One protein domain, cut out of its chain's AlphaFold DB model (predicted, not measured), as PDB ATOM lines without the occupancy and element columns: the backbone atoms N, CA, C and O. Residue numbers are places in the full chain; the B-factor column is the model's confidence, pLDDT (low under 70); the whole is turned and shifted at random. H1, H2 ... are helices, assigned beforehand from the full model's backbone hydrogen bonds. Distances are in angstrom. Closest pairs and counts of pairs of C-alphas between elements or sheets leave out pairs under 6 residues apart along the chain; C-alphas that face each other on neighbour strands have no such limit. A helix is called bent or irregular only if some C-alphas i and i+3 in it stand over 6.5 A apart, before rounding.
ATOM      1  N   HIS A  20       7.067 -32.705  12.289       89.31
ATOM      2  CA  HIS A  20       6.699 -34.114  12.129       89.31
ATOM      3  C   HIS A  20       7.775 -34.957  11.442       89.31
ATOM      4  O   HIS A  20       7.777 -36.175  11.612       89.31
ATOM      5  N   ASP A  21       8.713 -34.343  10.715       88.75
ATOM      6  CA  ASP A  21       9.808 -35.067  10.058       88.75
ATOM      7  C   ASP A  21      10.662 -35.858  11.061       88.75
ATOM      8  O   ASP A  21      11.286 -36.863  10.716       88.75
ATOM      9  N   TRP A  22      10.650 -35.445  12.330       87.00
ATOM     10  CA  TRP A  22      11.341 -36.144  13.402       87.00
ATOM     11  C   TRP A  22      10.659 -37.440  13.834       87.00
ATOM     12  O   TRP A  22      11.365 -38.327  14.308       87.00
ATOM     13  N   LEU A  23       9.348 -37.611  13.632       84.12
ATOM     14  CA  LEU A  23       8.596 -38.785  14.105       84.12
ATOM     15  C   LEU A  23       9.152 -40.110  13.567       84.12
ATOM     16  O   LEU A  23       9.191 -41.100  14.288       84.12
ATOM     17  N   ASN A  24       9.640 -40.108  12.325       77.50
ATOM     18  CA  ASN A  24      10.223 -41.285  11.672       77.50
ATOM     19  C   ASN A  24      11.760 -41.268  11.666       77.50
ATOM     20  O   ASN A  24      12.396 -42.073  10.987       77.50
ATOM     21  N   SER A  25      12.377 -40.325  12.378       79.62
ATOM     22  CA  SER A  25      13.829 -40.182  12.408       79.62
ATOM     23  C   SER A  25      14.475 -41.151  13.403       79.62
ATOM     24  O   SER A  25      13.879 -41.563  14.403       79.62
ATOM     25  N   HIS A  26      15.759 -41.444  13.188       78.00
ATOM     26  CA  HIS A  26      16.567 -42.169  14.172       78.00
ATOM     27  C   HIS A  26      16.617 -41.438  15.526       78.00
ATOM     28  O   HIS A  26      16.678 -42.069  16.573       78.00
ATOM     29  N   PHE A  27      16.544 -40.104  15.534       75.06
ATOM     30  CA  PHE A  27      16.558 -39.317  16.768       75.06
ATOM     31  C   PHE A  27      15.345 -39.613  17.658       75.06
ATOM     32  O   PHE A  27      15.490 -39.750  18.873       75.06
ATOM     33  N   ALA A  28      14.162 -39.758  17.058       73.44
ATOM     34  CA  ALA A  28      12.960 -40.102  17.804       73.44
ATOM     35  C   ALA A  28      13.001 -41.534  18.345       73.44
ATOM     36  O   ALA A  28      12.453 -41.770  19.412       73.44
ATOM     37  N   THR A  29      13.670 -42.467  17.661       68.12
ATOM     38  CA  THR A  29      13.647 -43.907  17.987       68.12
ATOM     39  C   THR A  29      14.846 -44.395  18.809       68.12
ATOM     40  O   THR A  29      14.727 -45.401  19.499       68.12
ATOM     41  N   ALA A  30      15.967 -43.664  18.836       64.06
ATOM     42  CA  ALA A  30      17.238 -44.085  19.447       64.06
ATOM     43  C   ALA A  30      17.195 -44.413  20.956       64.06
ATOM     44  O   ALA A  30      18.136 -45.003  21.476       64.06
ATOM     45  N   ASN A  31      16.141 -44.016  21.675       57.62
ATOM     46  CA  ASN A  31      16.003 -44.236  23.120       57.62
ATOM     47  C   ASN A  31      14.611 -44.748  23.521       57.62
ATOM     48  O   ASN A  31      14.236 -44.655  24.693       57.62
ATOM     49  N   LEU A  32      13.812 -45.218  22.560       60.44
ATOM     50  CA  LEU A  32      12.641 -46.025  22.876       60.44
ATOM     51  C   LEU A  32      13.074 -47.489  22.821       60.44
ATOM     52  O   LEU A  32      13.732 -47.913  21.875       60.44
ATOM     53  N   GLY A  33      12.738 -48.252  23.864       53.81
ATOM     54  CA  GLY A  33      12.810 -49.710  23.805       53.81
ATOM     55  C   GLY A  33      11.932 -50.260  22.668       53.81
ATOM     56  O   GLY A  33      11.286 -49.483  21.959       53.81
ATOM     57  N   PRO A  34      11.899 -51.590  22.462       50.72
ATOM     58  CA  PRO A  34      11.050 -52.185  21.433       50.72
ATOM     59  C   PRO A  34       9.615 -51.636  21.544       50.72
ATOM     60  O   PRO A  34       9.124 -51.472  22.661       50.72
ATOM     61  N   PRO A  35       8.963 -51.296  20.418       51.75
ATOM     62  CA  PRO A  35       7.650 -50.665  20.438       51.75
ATOM     63  C   PRO A  35       6.654 -51.568  21.168       51.75
ATOM     64  O   PRO A  35       6.441 -52.715  20.774       51.75
ATOM     65  N   GLU A  36       6.054 -51.050  22.240       49.59
ATOM     66  CA  GLU A  36       5.014 -51.739  23.000       49.59
ATOM     67  C   GLU A  36       3.818 -51.987  22.061       49.59
ATOM     68  O   GLU A  36       3.155 -51.060  21.587       49.59
ATOM     69  N   LEU A  37       3.596 -53.263  21.733       51.34
ATOM     70  CA  LEU A  37       2.488 -53.764  20.924       51.34
ATOM     71  C   LEU A  37       1.148 -53.209  21.455       51.34
ATOM     72  O   LEU A  37       0.670 -53.653  22.496       51.34
ATOM     73  N   GLY A  38       0.502 -52.291  20.724       41.78
ATOM     74  CA  GLY A  38      -0.943 -52.067  20.884       41.78
ATOM     75  C   GLY A  38      -1.503 -50.665  20.639       41.78
ATOM     76  O   GLY A  38      -2.690 -50.562  20.346       41.78
ATOM     77  N   LEU A  39      -0.715 -49.587  20.700       44.16
ATOM     78  CA  LEU A  39      -1.240 -48.214  20.570       44.16
ATOM     79  C   LEU A  39      -0.302 -47.329  19.736       44.16
ATOM     80  O   LEU A  39       0.705 -46.845  20.232       44.16
ATOM     81  N   GLY A  40      -0.643 -47.092  18.465       44.75
ATOM     82  CA  GLY A  40      -0.314 -45.851  17.741       44.75
ATOM     83  C   GLY A  40       1.120 -45.294  17.818       44.75
ATOM     84  O   GLY A  40       1.276 -44.074  17.826       44.75
ATOM     85  N   SER A  41       2.154 -46.141  17.826       48.84
ATOM     86  CA  SER A  41       3.578 -45.765  17.969       48.84
ATOM     87  C   SER A  41       4.133 -44.799  16.898       48.84
ATOM     88  O   SER A  41       5.302 -44.435  16.965       48.84
ATOM     89  N   GLY A  42       3.338 -44.382  15.907       55.19
ATOM     90  CA  GLY A  42       3.776 -43.505  14.814       55.19
ATOM     91  C   GLY A  42       3.753 -42.001  15.118       55.19
ATOM     92  O   GLY A  42       4.296 -41.232  14.334       55.19
ATOM     93  N   ASN A  43       3.133 -41.565  16.224       61.00
ATOM     94  CA  ASN A  43       2.938 -40.133  16.517       61.00
ATOM     95  C   ASN A  43       3.643 -39.644  17.789       61.00
ATOM     96  O   ASN A  43       3.604 -38.450  18.086       61.00
ATOM     97  N   ILE A  44       4.256 -40.548  18.554       69.62
ATOM     98  CA  ILE A  44       5.006 -40.230  19.770       69.62
ATOM     99  C   ILE A  44       6.475 -40.174  19.363       69.62
ATOM    100  O   ILE A  44       7.045 -41.188  18.969       69.62
ATOM    101  N   GLY A  45       7.085 -38.996  19.416       74.25
ATOM    102  CA  GLY A  45       8.458 -38.822  18.961       74.25
ATOM    103  C   GLY A  45       9.105 -37.596  19.574       74.25
ATOM    104  O   GLY A  45       8.431 -36.639  19.936       74.25
ATOM    105  N   ARG A  46      10.428 -37.651  19.704       83.81
ATOM    106  CA  ARG A  46      11.243 -36.565  20.254       83.81
ATOM    107  C   ARG A  46      11.723 -35.659  19.136       83.81
ATOM    108  O   ARG A  46      11.955 -36.116  18.019       83.81
ATOM    109  N   VAL A  47      11.959 -34.402  19.476       87.81
ATOM    110  CA  VAL A  47      12.609 -33.427  18.597       87.81
ATOM    111  C   VAL A  47      13.876 -32.906  19.269       87.81
ATOM    112  O   VAL A  47      13.957 -32.901  20.501       87.81
ATOM    113  N   PRO A  48      14.901 -32.507  18.505       87.88
ATOM    114  CA  PRO A  48      16.088 -31.899  19.087       87.88
ATOM    115  C   PRO A  48      15.738 -30.578  19.771       87.88
ATOM    116  O   PRO A  48      14.812 -29.878  19.363       87.88
ATOM    117  N   HIS A  49      16.540 -30.199  20.767       88.00
ATOM    118  CA  HIS A  49      16.373 -28.953  21.526       88.00
ATOM    119  C   HIS A  49      16.279 -27.704  20.632       88.00
ATOM    120  O   HIS A  49      15.516 -26.786  20.914       88.00
ATOM    121  N   SER A  50      16.962 -27.707  19.483       87.25
ATOM    122  CA  SER A  50      16.907 -26.620  18.496       87.25
ATOM    123  C   SER A  50      15.515 -26.371  17.898       87.25
ATOM    124  O   SER A  50      15.285 -25.304  17.342       87.25
ATOM    125  N   CYS A  51      14.593 -27.335  17.983       89.81
ATOM    126  CA  CYS A  51      13.211 -27.171  17.532       89.81
ATOM    127  C   CYS A  51      12.343 -26.373  18.507       89.81
ATOM    128  O   CYS A  51      11.229 -25.989  18.145       89.81
ATOM    129  N   CYS A  52      12.812 -26.142  19.728       91.19
ATOM    130  CA  CYS A  52      12.035 -25.476  20.755       91.19
ATOM    131  C   CYS A  52      11.925 -23.975  20.514       91.19
ATOM    132  O   CYS A  52      12.891 -23.303  20.146       91.19
ATOM    133  N   ASN A  53      10.727 -23.446  20.737       91.06
ATOM    134  CA  ASN A  53      10.496 -22.011  20.730       91.06
ATOM    135  C   ASN A  53      10.775 -21.419  22.125       91.06
ATOM    136  O   ASN A  53      11.159 -22.123  23.062       91.06
ATOM    137  N   SER A  54      10.590 -20.108  22.283       89.31
ATOM    138  CA  SER A  54      10.842 -19.433  23.561       89.31
ATOM    139  C   SER A  54      10.005 -19.983  24.717       89.31
ATOM    140  O   SER A  54      10.494 -19.989  25.843       89.31
ATOM    141  N   LEU A  55       8.783 -20.454  24.441       89.88
ATOM    142  CA  LEU A  55       7.893 -21.046  25.437       89.88
ATOM    143  C   LEU A  55       8.363 -22.450  25.840       89.88
ATOM    144  O   LEU A  55       8.444 -22.760  27.021       89.88
ATOM    145  N   GLY A  56       8.744 -23.292  24.877       87.50
ATOM    146  CA  GLY A  56       9.303 -24.614  25.177       87.50
ATOM    147  C   GLY A  56      10.586 -24.532  26.004       87.50
ATOM    148  O   GLY A  56      10.768 -25.275  26.964       87.50
ATOM    149  N   ILE A  57      11.458 -23.569  25.687       89.88
ATOM    150  CA  ILE A  57      12.688 -23.334  26.452       89.88
ATOM    151  C   ILE A  57      12.384 -22.779  27.852       89.88
ATOM    152  O   ILE A  57      13.112 -23.098  28.790       89.88
ATOM    153  N   SER A  58      11.346 -21.951  28.027       89.50
ATOM    154  CA  SER A  58      11.009 -21.415  29.352       89.50
ATOM    155  C   SER A  58      10.419 -22.465  30.288       89.50
ATOM    156  O   SER A  58      10.721 -22.429  31.478       89.50
ATOM    157  N   GLU A  59       9.613 -23.386  29.759       88.44
ATOM    158  CA  GLU A  59       8.940 -24.417  30.555       88.44
ATOM    159  C   GLU A  59       9.853 -25.616  30.844       88.44
ATOM    160  O   GLU A  59       9.987 -26.029  31.995       88.44
ATOM    161  N   ASP A  60      10.527 -26.151  29.819       85.00
ATOM    162  CA  ASP A  60      11.285 -27.407  29.920       85.00
ATOM    163  C   ASP A  60      12.813 -27.218  29.909       85.00
ATOM    164  O   ASP A  60      13.570 -28.176  30.108       85.00
ATOM    165  N   GLY A  61      13.302 -25.992  29.698       87.62
ATOM    166  CA  GLY A  61      14.728 -25.668  29.738       87.62
ATOM    167  C   GLY A  61      15.555 -26.487  28.744       87.62
ATOM    168  O   GLY A  61      15.273 -26.527  27.547       87.62
ATOM    169  N   GLU A  62      16.593 -27.153  29.250       86.06
ATOM    170  CA  GLU A  62      17.475 -28.043  28.475       86.06
ATOM    171  C   GLU A  62      16.775 -29.341  28.028       86.06
ATOM    172  O   GLU A  62      17.240 -30.017  27.112       86.06
ATOM    173  N   ASN A  63      15.644 -29.698  28.647       86.06
ATOM    174  CA  ASN A  63      14.920 -30.935  28.347       86.06
ATOM    175  C   ASN A  63      13.843 -30.765  27.271       86.06
ATOM    176  O   ASN A  63      13.183 -31.745  26.909       86.06
ATOM    177  N   CYS A  64      13.660 -29.551  26.751       88.88
ATOM    178  CA  CYS A  64      12.658 -29.292  25.731       88.88
ATOM    179  C   CYS A  64      12.878 -30.182  24.490       88.88
ATOM    180  O   CYS A  64      14.000 -30.340  23.999       88.88
ATOM    181  N   GLY A  65      11.802 -30.809  24.001       86.75
ATOM    182  CA  GLY A  65      11.809 -31.675  22.816       86.75
ATOM    183  C   GLY A  65      12.276 -33.114  23.063       86.75
ATOM    184  O   GLY A  65      11.724 -34.050  22.479       86.75
ATOM    185  N   VAL A  66      13.242 -33.322  23.963       86.06
ATOM    186  CA  VAL A  66      13.768 -34.659  24.304       86.06
ATOM    187  C   VAL A  66      12.919 -35.389  25.345       86.06
ATOM    188  O   VAL A  66      12.911 -36.621  25.371       86.06
ATOM    189  N   SER A  67      12.176 -34.651  26.173       84.00
ATOM    190  CA  SER A  67      11.243 -35.188  27.171       84.00
ATOM    191  C   SER A  67       9.850 -35.513  26.605       84.00
ATOM    192  O   SER A  67       9.014 -36.073  27.313       84.00
ATOM    193  N   TYR A  68       9.589 -35.201  25.330       84.62
ATOM    194  CA  TYR A  68       8.277 -35.339  24.680       84.62
ATOM    195  C   TYR A  68       8.023 -36.773  24.203       84.62
ATOM    196  O   TYR A  68       7.889 -37.059  23.019       84.62
ATOM    197  N   ASN A  69       8.008 -37.716  25.142       81.19
ATOM    198  CA  ASN A  69       7.871 -39.149  24.869       81.19
ATOM    199  C   ASN A  69       6.606 -39.779  25.474       81.19
ATOM    200  O   ASN A  69       6.446 -40.994  25.403       81.19
ATOM    201  N   LYS A  70       5.734 -38.976  26.094       79.44
ATOM    202  CA  LYS A  70       4.533 -39.459  26.798       79.44
ATOM    203  C   LYS A  70       3.245 -39.248  26.010       79.44
ATOM    204  O   LYS A  70       2.309 -40.024  26.159       79.44
ATOM    205  N   LEU A  71       3.186 -38.182  25.214       83.38
ATOM    206  CA  LEU A  71       2.031 -37.816  24.399       83.38
ATOM    207  C   LEU A  71       2.435 -37.707  22.922       83.38
ATOM    208  O   LEU A  71       3.625 -37.573  22.620       83.38
ATOM    209  N   PRO A  72       1.462 -37.755  21.995       83.88
ATOM    210  CA  PRO A  72       1.701 -37.444  20.593       83.88
ATOM    211  C   PRO A  72       2.366 -36.072  20.415       83.88
ATOM    212  O   PRO A  72       2.003 -35.108  21.088       83.88
ATOM    213  N   LEU A  73       3.297 -35.963  19.466       84.00
ATOM    214  CA  LEU A  73       4.102 -34.753  19.256       84.00
ATOM    215  C   LEU A  73       3.254 -33.511  18.924       84.00
ATOM    216  O   LEU A  73       3.627 -32.400  19.284       84.00
ATOM    217  N   VAL A  74       2.079 -33.705  18.317       86.38
ATOM    218  CA  VAL A  74       1.108 -32.633  18.033       86.38
ATOM    219  C   VAL A  74       0.629 -31.908  19.296       86.38
ATOM    220  O   VAL A  74       0.340 -30.718  19.254       86.38
ATOM    221  N   THR A  75       0.589 -32.576  20.455       88.69
ATOM    222  CA  THR A  75       0.208 -31.928  21.721       88.69
ATOM    223  C   THR A  75       1.256 -30.916  22.186       88.69
ATOM    224  O   THR A  75       0.929 -29.974  22.903       88.69
ATOM    225  N   TYR A  76       2.506 -31.078  21.746       88.50
ATOM    226  CA  TYR A  76       3.617 -30.193  22.081       88.50
ATOM    227  C   TYR A  76       3.864 -29.102  21.031       88.50
ATOM    228  O   TYR A  76       4.787 -28.307  21.194       88.50
ATOM    229  N   GLU A  77       3.036 -29.020  19.984       90.06
ATOM    230  CA  GLU A  77       3.135 -28.011  18.924       90.06
ATOM    231  C   GLU A  77       3.309 -26.564  19.444       90.06
ATOM    232  O   GLU A  77       4.192 -25.872  18.933       90.06
ATOM    233  N   PRO A  78       2.599 -26.100  20.500       90.94
ATOM    234  CA  PRO A  78       2.754 -24.735  21.018       90.94
ATOM    235  C   PRO A  78       4.139 -24.420  21.597       90.94
ATOM    236  O   PRO A  78       4.489 -23.251  21.748       90.94
ATOM    237  N   TYR A  79       4.926 -25.442  21.932       90.81
ATOM    238  CA  TYR A  79       6.268 -25.323  22.512       90.81
ATOM    239  C   TYR A  79       7.377 -25.460  21.460       90.81
ATOM    240  O   TYR A  79       8.566 -25.339  21.771       90.81
ATOM    241  N   LEU A  80       7.000 -25.715  20.207       90.81
ATOM    242  CA  LEU A  80       7.904 -25.971  19.098       90.81
ATOM    243  C   LEU A  80       7.772 -24.899  18.019       90.81
ATOM    244  O   LEU A  80       6.772 -24.195  17.900       90.81
TER     245      LEU A  80
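AT A GLANCE: This is residues 20 to 80 of the 137 residues of an uncharacterized protein of Soboliphyme baturini (UniProt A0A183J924). This domain has little regular structure: a mostly looped body in which H2 and H3 meet at a steep angle towards one end, while the loop of residues 33 to 39 sticks out at the other and the short H1 lies between. The printed part has 61 residues, with three named helices, H1, H2, H3 in chain order, and no named strand. It is all helix by class, though named elements hold only 21 residues. It is compact, with a radius of gyration of the C-alphas of 11.3 A, yet elongated, spanning 35 by 19 by 18 A.

HOW THE PARTS SIT: H1, residues 26 to 29, is apart from both H2, residues 54 to 63, and H3, residues 73 to 79. H2 and H3 touch, their closest C-alphas being those of Gly 56 and Tyr 79, 4.1 A apart. They run opposite ways at a steep tilt of 62 degrees. O i to N i+4 pairs are within hydrogen-bond range in 4 of 6 cases in H2 and 0 of 3 in H3, where 3 of 4 O i to N i+3 pairs are; H1 is too short for an i+4 pair.

IN THESE COORDINATES: H1 begins at C-alpha 26 (16.567, -42.169, 14.172) and is 5.1 A long. H2, 13.1 A, is irregular, with C-alphas 59 and 62 9.5 A apart. H3, 10.2 A, is irregular, with C-alphas 75 and 78 7.7 A apart, and ends at C-alpha 79 (6.268, -25.323, 22.512).

THE WHOLE: The C-alphas farthest apart, of Leu 37 and Ser 54, are 35.4 A apart. The printed part has no cut. The H1 to H2 link is long, 24 residues. Residues 29 to 44 have pLDDT under 70 in this model.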